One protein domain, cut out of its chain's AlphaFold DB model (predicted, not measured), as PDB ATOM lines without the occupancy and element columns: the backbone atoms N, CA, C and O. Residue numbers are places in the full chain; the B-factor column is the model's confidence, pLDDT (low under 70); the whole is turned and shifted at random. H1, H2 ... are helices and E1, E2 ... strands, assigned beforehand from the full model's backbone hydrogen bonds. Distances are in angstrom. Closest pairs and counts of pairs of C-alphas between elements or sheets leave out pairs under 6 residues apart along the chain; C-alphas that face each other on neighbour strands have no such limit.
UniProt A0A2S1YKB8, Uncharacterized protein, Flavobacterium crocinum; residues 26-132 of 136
ATOM      1  N   LEU A  26     174.155 246.586 233.589       91.62
ATOM      2  CA  LEU A  26     173.040 246.575 234.527       91.62
ATOM      3  C   LEU A  26     172.793 245.155 235.034       91.62
ATOM      4  O   LEU A  26     172.728 244.215 234.242       91.62
ATOM      5  N   THR A  27     172.641 245.020 236.345       92.75
ATOM      6  CA  THR A  27     172.134 243.813 236.996       92.75
ATOM      7  C   THR A  27     170.976 244.181 237.913       92.75
ATOM      8  O   THR A  27     170.972 245.254 238.513       92.75
ATOM      9  N   GLU A  28     169.997 243.290 238.010       94.81
ATOM     10  CA  GLU A  28     168.879 243.405 238.939       94.81
ATOM     11  C   GLU A  28     168.846 242.160 239.824       94.81
ATOM     12  O   GLU A  28     169.052 241.043 239.339       94.81
ATOM     13  N   LYS A  29     168.602 242.345 241.123       96.00
ATOM     14  CA  LYS A  29     168.444 241.237 242.065       96.00
ATOM     15  C   LYS A  29     167.358 241.536 243.082       96.00
ATOM     16  O   LYS A  29     167.354 242.601 243.684       96.00
ATOM     17  N   HIS A  30     166.476 240.571 243.307       96.94
ATOM     18  CA  HIS A  30     165.460 240.649 244.351       96.94
ATOM     19  C   HIS A  30     166.111 240.600 245.744       96.94
ATOM     20  O   HIS A  30     166.931 239.713 245.999       96.94
ATOM     21  N   ILE A  31     165.771 241.546 246.625       96.25
ATOM     22  CA  ILE A  31     166.398 241.694 247.957       96.25
ATOM     23  C   ILE A  31     165.406 241.662 249.121       96.25
ATOM     24  O   ILE A  31     165.800 241.378 250.248       96.25
ATOM     25  N   SER A  32     164.129 241.925 248.861       94.88
ATOM     26  CA  SER A  32     163.020 241.741 249.798       94.88
ATOM     27  C   SER A  32     161.747 241.477 248.999       94.88
ATOM     28  O   SER A  32     161.727 241.741 247.803       94.88
ATOM     29  N   GLU A  33     160.681 241.007 249.652       94.44
ATOM     30  CA  GLU A  33     159.429 240.566 249.005       94.44
ATOM     31  C   GLU A  33     158.875 241.527 247.937       94.44
ATOM     32  O   GLU A  33     158.298 241.085 246.946       94.44
ATOM     33  N   ASP A  34     159.054 242.835 248.120       94.62
ATOM     34  CA  ASP A  34     158.531 243.875 247.238       94.62
ATOM     35  C   ASP A  34     159.612 244.828 246.691       94.62
ATOM     36  O   ASP A  34     159.301 245.956 246.292       94.62
ATOM     37  N   CYS A  35     160.879 244.392 246.680       96.81
ATOM     38  CA  CYS A  35     162.015 245.220 246.277       96.81
ATOM     39  C   CYS A  35     163.113 244.451 245.529       96.81
ATOM     40  O   CYS A  35     163.537 243.364 245.935       96.81
ATOM     41  N   SER A  36     163.666 245.088 244.498       97.44
ATOM     42  CA  SER A  36     164.912 244.673 243.851       97.44
ATOM     43  C   SER A  36     165.981 245.759 243.965       97.44
ATOM     44  O   SER A  36     165.677 246.951 243.946       97.44
ATOM     45  N   ALA A  37     167.247 245.348 244.019       97.31
ATOM     46  CA  ALA A  37     168.396 246.216 243.811       97.31
ATOM     47  C   ALA A  37     168.709 246.336 242.311       97.31
ATOM     48  O   ALA A  37     169.009 245.334 241.658       97.31
ATOM     49  N   TYR A  38     168.704 247.565 241.795       95.38
ATOM     50  CA  TYR A  38     169.189 247.941 240.467       95.38
ATOM     51  C   TYR A  38     170.645 248.396 240.555       95.38
ATOM     52  O   TYR A  38     170.972 249.398 241.189       95.38
ATOM     53  N   GLN A  39     171.539 247.666 239.899       94.75
ATOM     54  CA  GLN A  39     172.980 247.821 240.050       94.75
ATOM     55  C   GLN A  39     173.618 248.134 238.694       94.75
ATOM     56  O   GLN A  39     173.758 247.260 237.837       94.75
ATOM     57  N   MET A  40     174.036 249.380 238.485       94.25
ATOM     58  CA  MET A  40     174.635 249.828 237.221       94.25
ATOM     59  C   MET A  40     176.126 250.081 237.395       94.25
ATOM     60  O   MET A  40     176.499 250.977 238.139       94.25
ATOM     61  N   ARG A  41     176.988 249.353 236.683       92.38
ATOM     62  CA  ARG A  41     178.450 249.558 236.706       92.38
ATOM     63  C   ARG A  41     178.903 250.274 235.465       92.38
ATOM     64  O   ARG A  41     178.667 249.779 234.366       92.38
ATOM     65  N   PHE A  42     179.638 251.357 235.633       90.06
ATOM     66  CA  PHE A  42     180.125 252.143 234.512       90.06
ATOM     67  C   PHE A  42     181.537 251.706 234.123       90.06
ATOM     68  O   PHE A  42     182.395 251.413 234.966       90.06
ATOM     69  N   LYS A  43     181.796 251.621 232.815       84.31
ATOM     70  CA  LYS A  43     183.141 251.311 232.304       84.31
ATOM     71  C   LYS A  43     184.059 252.537 232.313       84.31
ATOM     72  O   LYS A  43     185.265 252.363 232.464       84.31
ATOM     73  N   LYS A  44     183.493 253.732 232.142       82.12
ATOM     74  CA  LYS A  44     184.168 255.036 232.065       82.12
ATOM     75  C   LYS A  44     183.299 256.093 232.760       82.12
ATOM     76  O   LYS A  44     182.147 255.800 233.066       82.12
ATOM     77  N   GLY A  45     183.866 257.278 232.981       84.81
ATOM     78  CA  GLY A  45     183.185 258.407 233.614       84.81
ATOM     79  C   GLY A  45     183.503 258.549 235.103       84.81
ATOM     80  O   GLY A  45     184.315 257.806 235.658       84.81
ATOM     81  N   ASP A  46     182.863 259.534 235.732       86.44
ATOM     82  CA  ASP A  46     183.076 259.868 237.145       86.44
ATOM     83  C   ASP A  46     182.436 258.853 238.094       86.44
ATOM     84  O   ASP A  46     182.891 258.686 239.226       86.44
ATOM     85  N   TYR A  47     181.385 258.160 237.651       90.75
ATOM     86  CA  TYR A  47     180.709 257.145 238.448       90.75
ATOM     87  C   TYR A  47     181.392 255.785 238.306       90.75
ATOM     88  O   TYR A  47     181.698 255.323 237.214       90.75
ATOM     89  N   MET A  48     181.582 255.104 239.429       93.12
ATOM     90  CA  MET A  48     181.996 253.704 239.474       93.12
ATOM     91  C   MET A  48     180.779 252.808 239.262       93.12
ATOM     92  O   MET A  48     180.772 251.945 238.380       93.12
ATOM     93  N   PHE A  49     179.739 253.039 240.062       94.50
ATOM     94  CA  PHE A  49     178.453 252.374 239.930       94.50
ATOM     95  C   PHE A  49     177.320 253.168 240.598       94.50
ATOM     96  O   PHE A  49     177.554 254.039 241.437       94.50
ATOM     97  N   ASN A  50     176.090 252.856 240.204       95.62
ATOM     98  CA  ASN A  50     174.861 253.277 240.864       95.62
ATOM     99  C   ASN A  50     174.218 252.050 241.514       95.62
ATOM    100  O   ASN A  50     174.081 251.012 240.861       95.62
ATOM    101  N   PHE A  51     173.848 252.177 242.781       97.38
ATOM    102  CA  PHE A  51     173.084 251.186 243.519       97.38
ATOM    103  C   PHE A  51     171.742 251.814 243.888       97.38
ATOM    104  O   PHE A  51     171.661 252.656 244.783       97.38
ATOM    105  N   ALA A  52     170.714 251.422 243.148       96.19
ATOM    106  CA  ALA A  52     169.360 251.927 243.265       96.19
ATOM    107  C   ALA A  52     168.384 250.803 243.615       96.19
ATOM    108  O   ALA A  52     168.754 249.629 243.658       96.19
ATOM    109  N   LEU A  53     167.132 251.174 243.852       96.44
ATOM    110  CA  LEU A  53     166.051 250.252 244.167       96.44
ATOM    111  C   LEU A  53     164.951 250.337 243.106       96.44
ATOM    112  O   LEU A  53     164.794 251.360 242.440       96.44
ATOM    113  N   SER A  54     164.195 249.254 242.959       94.38
ATOM    114  CA  SER A  54     162.967 249.212 242.167       94.38
ATOM    115  C   SER A  54     161.888 248.414 242.887       94.38
ATOM    116  O   SER A  54     162.178 247.415 243.547       94.38
ATOM    117  N   GLY A  55     160.631 248.802 242.683       94.44
ATOM    118  CA  GLY A  55     159.485 248.243 243.401       94.44
ATOM    119  C   GLY A  55     159.025 249.165 244.526       94.44
ATOM    120  O   GLY A  55     159.457 250.318 244.610       94.44
ATOM    121  N   THR A  56     158.119 248.675 245.371       93.88
ATOM    122  CA  THR A  56     157.551 249.472 246.468       93.88
ATOM    123  C   THR A  56     158.461 249.531 247.685       93.88
ATOM    124  O   THR A  56     158.404 250.519 248.411       93.88
ATOM    125  N   CYS A  57     159.295 248.510 247.895       94.62
ATOM    126  CA  CYS A  57     160.312 248.443 248.945       94.62
ATOM    127  C   CYS A  57     159.812 248.741 250.369       94.62
ATOM    128  O   CYS A  57     160.594 249.122 251.233       94.62
ATOM    129  N   LYS A  58     158.523 248.519 250.646       93.12
ATOM    130  CA  LYS A  58     157.901 248.733 251.961       93.12
ATOM    131  C   LYS A  58     158.333 247.683 252.977       93.12
ATOM    132  O   LYS A  58     158.239 247.921 254.175       93.12
ATOM    133  N   LYS A  59     158.762 246.505 252.512       93.00
ATOM    134  CA  LYS A  59     159.262 245.416 253.365       93.00
ATOM    135  C   LYS A  59     160.788 245.354 253.401       93.00
ATOM    136  O   LYS A  59     161.344 244.407 253.950       93.00
ATOM    137  N   LEU A  60     161.472 246.320 252.787       94.50
ATOM    138  CA  LEU A  60     162.926 246.360 252.753       94.50
ATOM    139  C   LEU A  60     163.490 246.797 254.106       94.50
ATOM    140  O   LEU A  60     163.152 247.863 254.612       94.50
ATOM    141  N   THR A  61     164.413 246.018 254.668       94.12
ATOM    142  CA  THR A  61     165.141 246.436 255.870       94.12
ATOM    143  C   THR A  61     166.525 246.993 255.535       94.12
ATOM    144  O   THR A  61     167.145 246.636 254.531       94.12
ATOM    145  N   MET A  62     167.086 247.812 256.437       93.94
ATOM    146  CA  MET A  62     168.493 248.242 256.349       93.94
ATOM    147  C   MET A  62     169.451 247.043 256.236       93.94
ATOM    148  O   MET A  62     170.488 247.130 255.578       93.94
ATOM    149  N   LYS A  63     169.120 245.923 256.894       94.31
ATOM    150  CA  LYS A  63     169.926 244.700 256.868       94.31
ATOM    151  C   LYS A  63     169.920 244.074 255.476       94.31
ATOM    152  O   LYS A  63     170.989 243.729 254.984       94.31
ATOM    153  N   ASP A  64     168.759 243.974 254.837       95.44
ATOM    154  CA  ASP A  64     168.641 243.408 253.488       95.44
ATOM    155  C   ASP A  64     169.441 244.242 252.483       95.44
ATOM    156  O   ASP A  64     170.278 243.708 251.755       95.44
ATOM    157  N   TYR A  65     169.275 245.570 252.533       96.69
ATOM    158  CA  TYR A  65     170.022 246.491 251.678       96.69
ATOM    159  C   TYR A  65     171.536 246.367 251.893       96.69
ATOM    160  O   TYR A  65     172.297 246.209 250.939       96.69
ATOM    161  N   THR A  66     172.004 246.461 253.144       96.19
ATOM    162  CA  THR A  66     173.449 246.456 253.438       96.19
ATOM    163  C   THR A  66     174.101 245.109 253.134       96.19
ATOM    164  O   THR A  66     175.244 245.091 252.671       96.19
ATOM    165  N   ASN A  67     173.382 243.997 253.319       96.75
ATOM    166  CA  ASN A  67     173.837 242.671 252.910       96.75
ATOM    167  C   ASN A  67     174.014 242.590 251.393       96.75
ATOM    168  O   ASN A  67     175.091 242.203 250.941       96.75
ATOM    169  N   GLU A  68     173.010 242.998 250.608       97.38
ATOM    170  CA  GLU A  68     173.137 242.985 249.148       97.38
ATOM    171  C   GLU A  68     174.258 243.913 248.675       97.38
ATOM    172  O   GLU A  68     175.083 243.513 247.859       97.38
ATOM    173  N   TYR A  69     174.342 245.128 249.222       97.56
ATOM    174  CA  TYR A  69     175.413 246.067 248.892       97.56
ATOM    175  C   TYR A  69     176.800 245.467 249.161       97.56
ATOM    176  O   TYR A  69     177.701 245.563 248.326       97.56
ATOM    177  N   SER A  70     176.973 244.802 250.308       97.06
ATOM    178  CA  SER A  70     178.230 244.133 250.643       97.06
ATOM    179  C   SER A  70     178.530 242.967 249.702       97.06
ATOM    180  O   SER A  70     179.666 242.846 249.250       97.06
ATOM    181  N   MET A  71     177.539 242.124 249.391       95.81
ATOM    182  CA  MET A  71     177.701 241.004 248.456       95.81
ATOM    183  C   MET A  71     178.074 241.488 247.056       95.81
ATOM    184  O   MET A  71     178.939 240.907 246.407       95.81
ATOM    185  N   TYR A  72     177.450 242.571 246.602       95.25
ATOM    186  CA  TYR A  72     177.727 243.178 245.313       95.25
ATOM    187  C   TYR A  72     179.163 243.700 245.207       95.25
ATOM    188  O   TYR A  72     179.845 243.451 244.209       95.25
ATOM    189  N   LEU A  73     179.638 244.402 246.242       94.38
ATOM    190  CA  LEU A  73     181.022 244.868 246.291       94.38
ATOM    191  C   LEU A  73     182.017 243.711 246.289       94.38
ATOM    192  O   LEU A  73     183.037 243.816 245.614       94.38
ATOM    193  N   ASP A  74     181.724 242.625 247.004       92.31
ATOM    194  CA  ASP A  74     182.616 241.467 247.075       92.31
ATOM    195  C   ASP A  74     182.652 240.706 245.738       92.31
ATOM    196  O   ASP A  74     183.726 240.389 245.232       92.31
ATOM    197  N   LEU A  75     181.493 240.532 245.088       91.38
ATOM    198  CA  LEU A  75     181.372 239.884 243.776       91.38
ATOM    199  C   LEU A  75     182.167 240.608 242.682       91.38
ATOM    200  O   LEU A  75     182.695 239.978 241.766       91.38
ATOM    201  N   TYR A  76     182.241 241.938 242.753       88.56
ATOM    202  CA  TYR A  76     182.887 242.762 241.730       88.56
ATOM    203  C   TYR A  76     184.155 243.457 242.203       88.56
ATOM    204  O   TYR A  76     184.672 244.337 241.503       88.56
ATOM    205  N   LYS A  77     184.682 243.025 243.347       83.56
ATOM    206  CA  LYS A  77     185.828 243.611 244.032       83.56
ATOM    207  C   LYS A  77     187.015 243.833 243.112       83.56
ATOM    208  O   LYS A  77     187.507 244.951 243.039       83.56
ATOM    209  N   ASP A  78     187.417 242.824 242.346       82.12
ATOM    210  CA  ASP A  78     188.596 242.915 241.475       82.12
ATOM    211  C   ASP A  78     188.430 243.974 240.378       82.12
ATOM    212  O   ASP A  78     189.355 244.719 240.061       82.12
ATOM    213  N   SER A  79     187.215 244.103 239.838       81.25
ATOM    214  CA  SER A  79     186.899 245.108 238.815       81.25
ATOM    215  C   SER A  79     186.736 246.525 239.376       81.25
ATOM    216  O   SER A  79     186.811 247.502 238.624       81.25
ATOM    217  N   LEU A  80     186.485 246.639 240.683       81.88
ATOM    218  CA  LEU A  80     186.194 247.892 241.370       81.88
ATOM    219  C   LEU A  80     187.406 248.439 242.134       81.88
ATOM    220  O   LEU A  80     187.595 249.647 242.133       81.88
ATOM    221  N   ILE A  81     188.254 247.601 242.738       76.94
ATOM    222  CA  ILE A  81     189.330 248.023 243.657       76.94
ATOM    223  C   ILE A  81     190.378 248.936 243.006       76.94
ATOM    224  O   ILE A  81     190.993 249.755 243.682       76.94
ATOM    225  N   VAL A  82     190.559 248.828 241.687       72.62
ATOM    226  CA  VAL A  82     191.459 249.688 240.899       72.62
ATOM    227  C   VAL A  82     190.781 250.957 240.374       72.62
ATOM    228  O   VAL A  82     191.443 251.814 239.788       72.62
ATOM    229  N   LYS A  83     189.461 251.086 240.544       77.06
ATOM    230  CA  LYS A  83     188.686 252.243 240.098       77.06
ATOM    231  C   LYS A  83     188.545 253.262 241.222       77.06
ATOM    232  O   LYS A  83     188.264 252.927 242.368       77.06
ATOM    233  N   LYS A  84     188.680 254.526 240.837       86.81
ATOM    234  CA  LYS A  84     188.333 255.700 241.637       86.81
ATOM    235  C   LYS A  84     187.076 256.334 241.057       86.81
ATOM    236  O   LYS A  84     186.837 256.206 239.855       86.81
ATOM    237  N   GLY A  85     186.327 257.053 241.878       92.19
ATOM    238  CA  GLY A  85     185.152 257.779 241.410       92.19
ATOM    239  C   GLY A  85     184.028 257.804 242.428       92.19
ATOM    240  O   GLY A  85     184.230 257.604 243.626       92.19
ATOM    241  N   SER A  86     182.833 258.091 241.935       95.38
ATOM    242  CA  SER A  86     181.631 258.240 242.736       95.38
ATOM    243  C   SER A  86     180.756 256.998 242.701       95.38
ATOM    244  O   SER A  86     180.569 256.370 241.663       95.38
ATOM    245  N   ILE A  87     180.161 256.679 243.839       96.62
ATOM    246  CA  ILE A  87     179.107 255.683 243.955       96.62
ATOM    247  C   ILE A  87     177.832 256.430 244.330       96.62
ATOM    248  O   ILE A  87     177.821 257.170 245.317       96.62
ATOM    249  N   LEU A  88     176.780 256.261 243.530       97.50
ATOM    250  CA  LEU A  88     175.450 256.773 243.854       97.50
ATOM    251  C   LEU A  88     174.669 255.700 244.609       97.50
ATOM    252  O   LEU A  88     174.600 254.562 244.150       97.50
ATOM    253  N   ILE A  89     174.100 256.074 245.751       98.00
ATOM    254  CA  ILE A  89     173.294 255.206 246.607       98.00
ATOM    255  C   ILE A  89     171.895 255.808 246.684       98.00
ATOM    256  O   ILE A  89     171.755 256.943 247.138       98.00
ATOM    257  N   GLN A  90     170.877 255.061 246.259       96.62
ATOM    258  CA  GLN A  90     169.468 255.443 246.396       96.62
ATOM    259  C   GLN A  90     168.780 254.467 247.346       96.62
ATOM    260  O   GLN A  90     168.890 253.257 247.175       96.62
ATOM    261  N   TYR A  91     168.087 254.990 248.350       93.75
ATOM    262  CA  TYR A  91     167.640 254.213 249.508       93.75
ATOM    263  C   TYR A  91     166.207 254.541 249.940       93.75
ATOM    264  O   TYR A  91     165.879 254.477 251.125       93.75
ATOM    265  N   TYR A  92     165.339 254.889 248.990       91.50
ATOM    266  CA  TYR A  92     163.924 255.106 249.285       91.50
ATOM    267  C   TYR A  92     163.293 253.868 249.948       91.50
ATOM    268  O   TYR A  92     163.714 252.733 249.718       91.50
ATOM    269  N   GLY A  93     162.292 254.086 250.802       83.06
ATOM    270  CA  GLY A  93     161.605 253.005 251.523       83.06
ATOM    271  C   GLY A  93     162.371 252.407 252.713       83.06
ATOM    272  O   GLY A  93     161.797 251.612 253.449       83.06
ATOM    273  N   ILE A  94     163.626 252.805 252.963       84.56
ATOM    274  CA  ILE A  94     164.323 252.441 254.205       84.56
ATOM    275  C   ILE A  94     163.843 253.344 255.345       84.56
ATOM    276  O   ILE A  94     164.216 254.515 255.430       84.56
ATOM    277  N   GLU A  95     163.066 252.779 256.263       81.44
ATOM    278  CA  GLU A  95     162.690 253.446 257.510       81.44
ATOM    279  C   GLU A  95     163.836 253.400 258.542       81.44
ATOM    280  O   GLU A  95     164.535 252.392 258.681       81.44
ATOM    281  N   GLY A  96     164.024 254.487 259.301       79.75
ATOM    282  CA  GLY A  96     164.945 254.541 260.442       79.75
ATOM    283  C   GLY A  96     166.013 255.636 260.369       79.75
ATOM    284  O   GLY A  96     165.849 256.665 259.715       79.75
ATOM    285  N   ASP A  97     167.112 255.425 261.099       87.44
ATOM    286  CA  ASP A  97     168.227 256.373 261.194       87.44
ATOM    287  C   ASP A  97     169.075 256.345 259.910       87.44
ATOM    288  O   ASP A  97     169.974 255.517 259.729       87.44
ATOM    289  N   THR A  98     168.779 257.280 259.009       88.69
ATOM    290  CA  THR A  98     169.477 257.469 257.730       88.69
ATOM    291  C   THR A  98     170.963 257.768 257.899       88.69
ATOM    292  O   THR A  98     171.763 257.361 257.055       88.69
ATOM    293  N   LYS A  99     171.380 258.400 259.002       91.75
ATOM    294  CA  LYS A  99     172.801 258.633 259.279       91.75
ATOM    295  C   LYS A  99     173.503 257.319 259.602       91.75
ATOM    296  O   LYS A  99     174.539 257.021 259.013       91.75
ATOM    297  N   LYS A 100     172.900 256.485 260.453       92.75
ATOM    298  CA  LYS A 100     173.417 255.140 260.753       92.75
ATOM    299  C   LYS A 100     173.486 254.256 259.502       92.75
ATOM    300  O   LYS A 100     174.444 253.492 259.342       92.75
ATOM    301  N   PHE A 101     172.499 254.356 258.608       94.19
ATOM    302  CA  PHE A 101     172.537 253.690 257.300       94.19
ATOM    303  C   PHE A 101     173.748 254.142 256.479       94.19
ATOM    304  O   PHE A 101     174.563 253.316 256.060       94.19
ATOM    305  N   GLN A 102     173.889 255.455 256.297       95.44
ATOM    306  CA  GLN A 102     174.971 256.055 255.524       95.44
ATOM    307  C   GLN A 102     176.346 255.661 256.086       95.44
ATOM    308  O   GLN A 102     177.216 255.225 255.331       95.44
ATOM    309  N   ASP A 103     176.527 255.720 257.408       95.44
ATOM    310  CA  ASP A 103     177.768 255.320 258.082       95.44
ATOM    311  C   ASP A 103     178.099 253.836 257.845       95.44
ATOM    312  O   ASP A 103     179.261 253.481 257.625       95.44
ATOM    313  N   SER A 104     177.081 252.971 257.811       96.12
ATOM    314  CA  SER A 104     177.248 251.541 257.518       96.12
ATOM    315  C   SER A 104     177.726 251.310 256.081       96.12
ATOM    316  O   SER A 104     178.688 250.571 255.863       96.12
ATOM    317  N   ILE A 105     177.118 251.986 255.102       97.69
ATOM    318  CA  ILE A 105     177.533 251.919 253.692       97.69
ATOM    319  C   ILE A 105     178.967 252.432 253.517       97.69
ATOM    320  O   ILE A 105     179.780 251.791 252.841       97.69
ATOM    321  N   ILE A 106     179.325 253.545 254.165       96.81
ATOM    322  CA  ILE A 106     180.692 254.081 254.138       96.81
ATOM    323  C   ILE A 106     181.675 253.075 254.735       96.81
ATOM    324  O   ILE A 106     182.717 252.823 254.133       96.81
ATOM    325  N   ALA A 107     181.363 252.475 255.887       96.44
ATOM    326  CA  ALA A 107     182.240 251.506 256.540       96.44
ATOM    327  C   ALA A 107     182.472 250.254 255.675       96.44
ATOM    328  O   ALA A 107     183.613 249.805 255.537       96.44
ATOM    329  N   ILE A 108     181.414 249.727 255.048       96.62
ATOM    330  CA  ILE A 108     181.502 248.603 254.103       96.62
ATOM    331  C   ILE A 108     182.381 248.983 252.902       96.62
ATOM    332  O   ILE A 108     183.262 248.214 252.510       96.62
ATOM    333  N   THR A 109     182.192 250.183 252.351       95.69
ATOM    334  CA  THR A 109     182.970 250.680 251.208       95.69
ATOM    335  C   THR A 109     184.445 250.844 251.588       95.69
ATOM    336  O   THR A 109     185.314 250.259 250.947       95.69
ATOM    337  N   LYS A 110     184.756 251.533 252.692       93.56
ATOM    338  CA  LYS A 110     186.137 251.703 253.185       93.56
ATOM    339  C   LYS A 110     186.847 250.366 253.378       93.56
ATOM    340  O   LYS A 110     187.999 250.227 252.986       93.56
ATOM    341  N   ARG A 111     186.161 249.364 253.940       91.81
ATOM    342  CA  ARG A 111     186.724 248.021 254.142       91.81
ATOM    343  C   ARG A 111     187.071 247.324 252.824       91.81
ATOM    344  O   ARG A 111     188.121 246.694 252.737       91.81
ATOM    345  N   ASN A 112     186.204 247.434 251.819       90.50
ATOM    346  CA  ASN A 112     186.388 246.773 250.526       90.50
ATOM    347  C   ASN A 112     187.474 247.437 249.675       90.50
ATOM    348  O   ASN A 112     188.329 246.748 249.123       90.50
ATOM    349  N   PHE A 113     187.464 248.769 249.615       88.88
ATOM    350  CA  PHE A 113     188.394 249.545 248.796       88.88
ATOM    351  C   PHE A 113     189.691 249.908 249.519       88.88
ATOM    352  O   PHE A 113     190.605 250.389 248.871       88.88
ATOM    353  N   LYS A 114     189.783 249.707 250.843       89.19
ATOM    354  CA  LYS A 114     190.947 250.035 251.692       89.19
ATOM    355  C   LYS A 114     191.516 251.443 251.434       89.19
ATOM    356  O   LYS A 114     192.725 251.652 251.452       89.19
ATOM    357  N   THR A 115     190.627 252.402 251.205       89.00
ATOM    358  CA  THR A 115     190.953 253.794 250.876       89.00
ATOM    359  C   THR A 115     189.982 254.750 251.570       89.00
ATOM    360  O   THR A 115     189.036 254.330 252.249       89.00
ATOM    361  N   ASN A 116     190.214 256.049 251.399       90.81
ATOM    362  CA  ASN A 116     189.323 257.087 251.884       90.81
ATOM    363  C   ASN A 116     188.004 257.081 251.107       90.81
ATOM    364  O   ASN A 116     187.962 257.003 249.880       90.81
ATOM    365  N   VAL A 117     186.918 257.176 251.870       94.44
ATOM    366  CA  VAL A 117     185.556 257.300 251.358       94.44
ATOM    367  C   VAL A 117     184.899 258.453 252.091       94.44
ATOM    368  O   VAL A 117     184.880 258.469 253.329       94.44
ATOM    369  N   SER A 118     184.374 259.405 251.330       94.94
ATOM    370  CA  SER A 118     183.689 260.591 251.842       94.94
ATOM    371  C   SER A 118     182.340 260.764 251.160       94.94
ATOM    372  O   SER A 118     182.173 260.405 249.996       94.94
ATOM    373  N   VAL A 119     181.364 261.301 251.887       96.69
ATOM    374  CA  VAL A 119     180.093 261.733 251.299       96.69
ATOM    375  C   VAL A 119     180.333 263.089 250.656       96.69
ATOM    376  O   VAL A 119     180.842 263.995 251.311       96.69
ATOM    377  N   VAL A 120     179.998 263.211 249.377       96.56
ATOM    378  CA  VAL A 120     180.176 264.452 248.606       96.56
ATOM    379  C   VAL A 120     178.853 265.137 248.289       96.56
ATOM    380  O   VAL A 120     178.842 266.303 247.910       96.56
ATOM    381  N   GLU A 121     177.743 264.420 248.437       96.50
ATOM    382  CA  GLU A 121     176.397 264.934 248.212       96.50
ATOM    383  C   GLU A 121     175.386 264.063 248.956       96.50
ATOM    384  O   GLU A 121     175.526 262.839 248.979       96.50
ATOM    385  N   SER A 122     174.358 264.692 249.517       95.06
ATOM    386  CA  SER A 122     173.225 264.025 250.154       95.06
ATOM    387  C   SER A 122     171.951 264.774 249.783       95.06
ATOM    388  O   SER A 122     171.932 266.004 249.797       95.06
ATOM    389  N   GLY A 123     170.893 264.035 249.482       90.94
ATOM    390  CA  GLY A 123     169.566 264.579 249.240       90.94
ATOM    391  C   GLY A 123     168.491 263.701 249.864       90.94
ATOM    392  O   GLY A 123     168.773 262.852 250.711       90.94
ATOM    393  N   ASN A 124     167.241 263.920 249.462       88.94
ATOM    394  CA  ASN A 124     166.152 263.070 249.921       88.94
ATOM    395  C   ASN A 124     166.292 261.681 249.284       88.94
ATOM    396  O   ASN A 124     166.290 261.578 248.062       88.94
ATOM    397  N   GLU A 125     166.432 260.643 250.111       92.38
ATOM    398  CA  GLU A 125     166.523 259.235 249.685       92.38
ATOM    399  C   GLU A 125     167.719 258.885 248.781       92.38
ATOM    400  O   GLU A 125     167.750 257.812 248.174       92.38
ATOM    401  N   PHE A 126     168.740 259.745 248.710       95.88
ATOM    402  CA  PHE A 126     170.000 259.413 248.048       95.88
ATOM    403  C   PHE A 126     171.210 260.093 248.694       95.88
ATOM    404  O   PHE A 126     171.119 261.170 249.284       95.88
ATOM    405  N   PHE A 127     172.376 259.471 248.544       97.06
ATOM    406  CA  PHE A 127     173.660 260.122 248.784       97.06
ATOM    407  C   PHE A 127     174.710 259.602 247.808       97.06
ATOM    408  O   PHE A 127     174.619 258.498 247.267       97.06
ATOM    409  N   ARG A 128     175.737 260.416 247.582       97.62
ATOM    410  CA  ARG A 128     176.880 260.080 246.740       97.62
ATOM    411  C   ARG A 128     178.127 260.022 247.596       97.62
ATOM    412  O   ARG A 128     178.479 260.993 248.269       97.62
ATOM    413  N   ILE A 129     178.824 258.895 247.526       97.12
ATOM    414  CA  ILE A 129     180.148 258.742 248.127       97.12
ATOM    415  C   ILE A 129     181.222 258.817 247.054       97.12
ATOM    416  O   ILE A 129     181.021 258.365 245.928       97.12
ATOM    417  N   LYS A 130     182.370 259.385 247.402       95.88
ATOM    418  CA  LYS A 130     183.570 259.407 246.573       95.88
ATOM    419  C   LYS A 130     184.609 258.469 247.170       95.88
ATOM    420  O   LYS A 130     184.889 258.550 248.364       95.88
ATOM    421  N   VAL A 131     185.143 257.590 246.329       94.06
ATOM    422  CA  VAL A 131     186.241 256.672 246.636       94.06
ATOM    423  C   VAL A 131     187.514 257.255 246.034       94.06
ATOM    424  O   VAL A 131     187.623 257.401 244.811       94.06
ATOM    425  N   ASP A 132     188.458 257.620 246.898       87.31
ATOM    426  CA  ASP A 132     189.726 258.212 246.482       87.31
ATOM    427  C   ASP A 132     190.755 257.144 246.098       87.31
ATOM    428  O   ASP A 132     190.634 255.962 246.431       87.31
TER     429      ASP A 132
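What this domain is: This is residues 26 to 132 of the 136 residues of an uncharacterized protein of Flavobacterium crocinum (UniProt A0A2S1YKB8). A twisted wall of six strands has two helices, H1 and H3, side by side over one face, while its other face is bare. H1 covers the half with E1, E2 and E3, H3 covers E6 and E5, and the four-residue H2 follows the end of H1. The printed part has 107 residues, with three named helices and six named strands in the order E1 E2 E3 H1 H2 E4 H3 E5 E6. The mixed sheet runs E1, E2, E3, E4, E6, E5, only E3 and E4 being parallel neighbours; the class is mixed, helices and strands. The whole is compact, with a radius of gyration of the C-alphas of 12.8 A and spans of 35 by 26 by 21 A.

How they stand to each other: Start at the sheet with E1, residues 26 to 32, E2, residues 35 to 42, and E3, residues 47 to 55: a meander, each strand the antiparallel neighbour of the one before, with N 29 and O 37 at 3.1 A and N 38 and O 52 at 2.8 A. E4, residues 85 to 90, is parallel to E3, with N 51 and O 88 at 2.9 A. E6, residues 126 to 131, is antiparallel to E4, with N 87 and O 129 at 2.8 A. E5, residues 117 to 123, forms a hairpin with E6, with N 120 and O 128 at 2.9 A. H1, residues 62 to 75, is on the sheet at a height of 9.3 A, over E2, slantwise to the strands; its closest C-alphas to E1 are Asp 64 and Ile 31, 6.2 A. H3, residues 98 to 113, is on the same face, also at 9.3 A, over E6 and E5 and along the strands. H1 and H3 touch at Ser 70 and Ile 108, their closest C-alphas, 6.5 A, at a shallow tilt of 16 degrees, the same way. H2, residues 77 to 80, only grazes the sheet with residues 79 to 80. E3, H1, H2 and E4 make a strand-helix-strand unit, two parallel neighbour strands with helices between; E4, H3 and E5 make a split one, with E6 between its strands; both crossovers are right-handed. In H1 and H3 every O i to N i+4 pair is within hydrogen-bond range; H2 is too short for one.

Where its parts are: Find C-alpha 26 at (173.040, 246.575, 234.527), where E1 begins, 18.9 A long. E2 measures 22.7 A, E3 23.5 A, H1 19.8 A, H2 5.1 A, E4 16.6 A and E5 17.7 A. Find C-alpha 98 at (169.477, 257.469, 257.730); from there H3 runs 22.4 A. E6, 16.5 A, ends at C-alpha 131, (186.241, 256.672, 246.636).

The domain as a whole: The C-alphas farthest apart, Lys 58 and Val 82, are 35.3 A apart. The printed part has no cut and no long link. Its mean pLDDT is 92.4, and no printed residue is under 70.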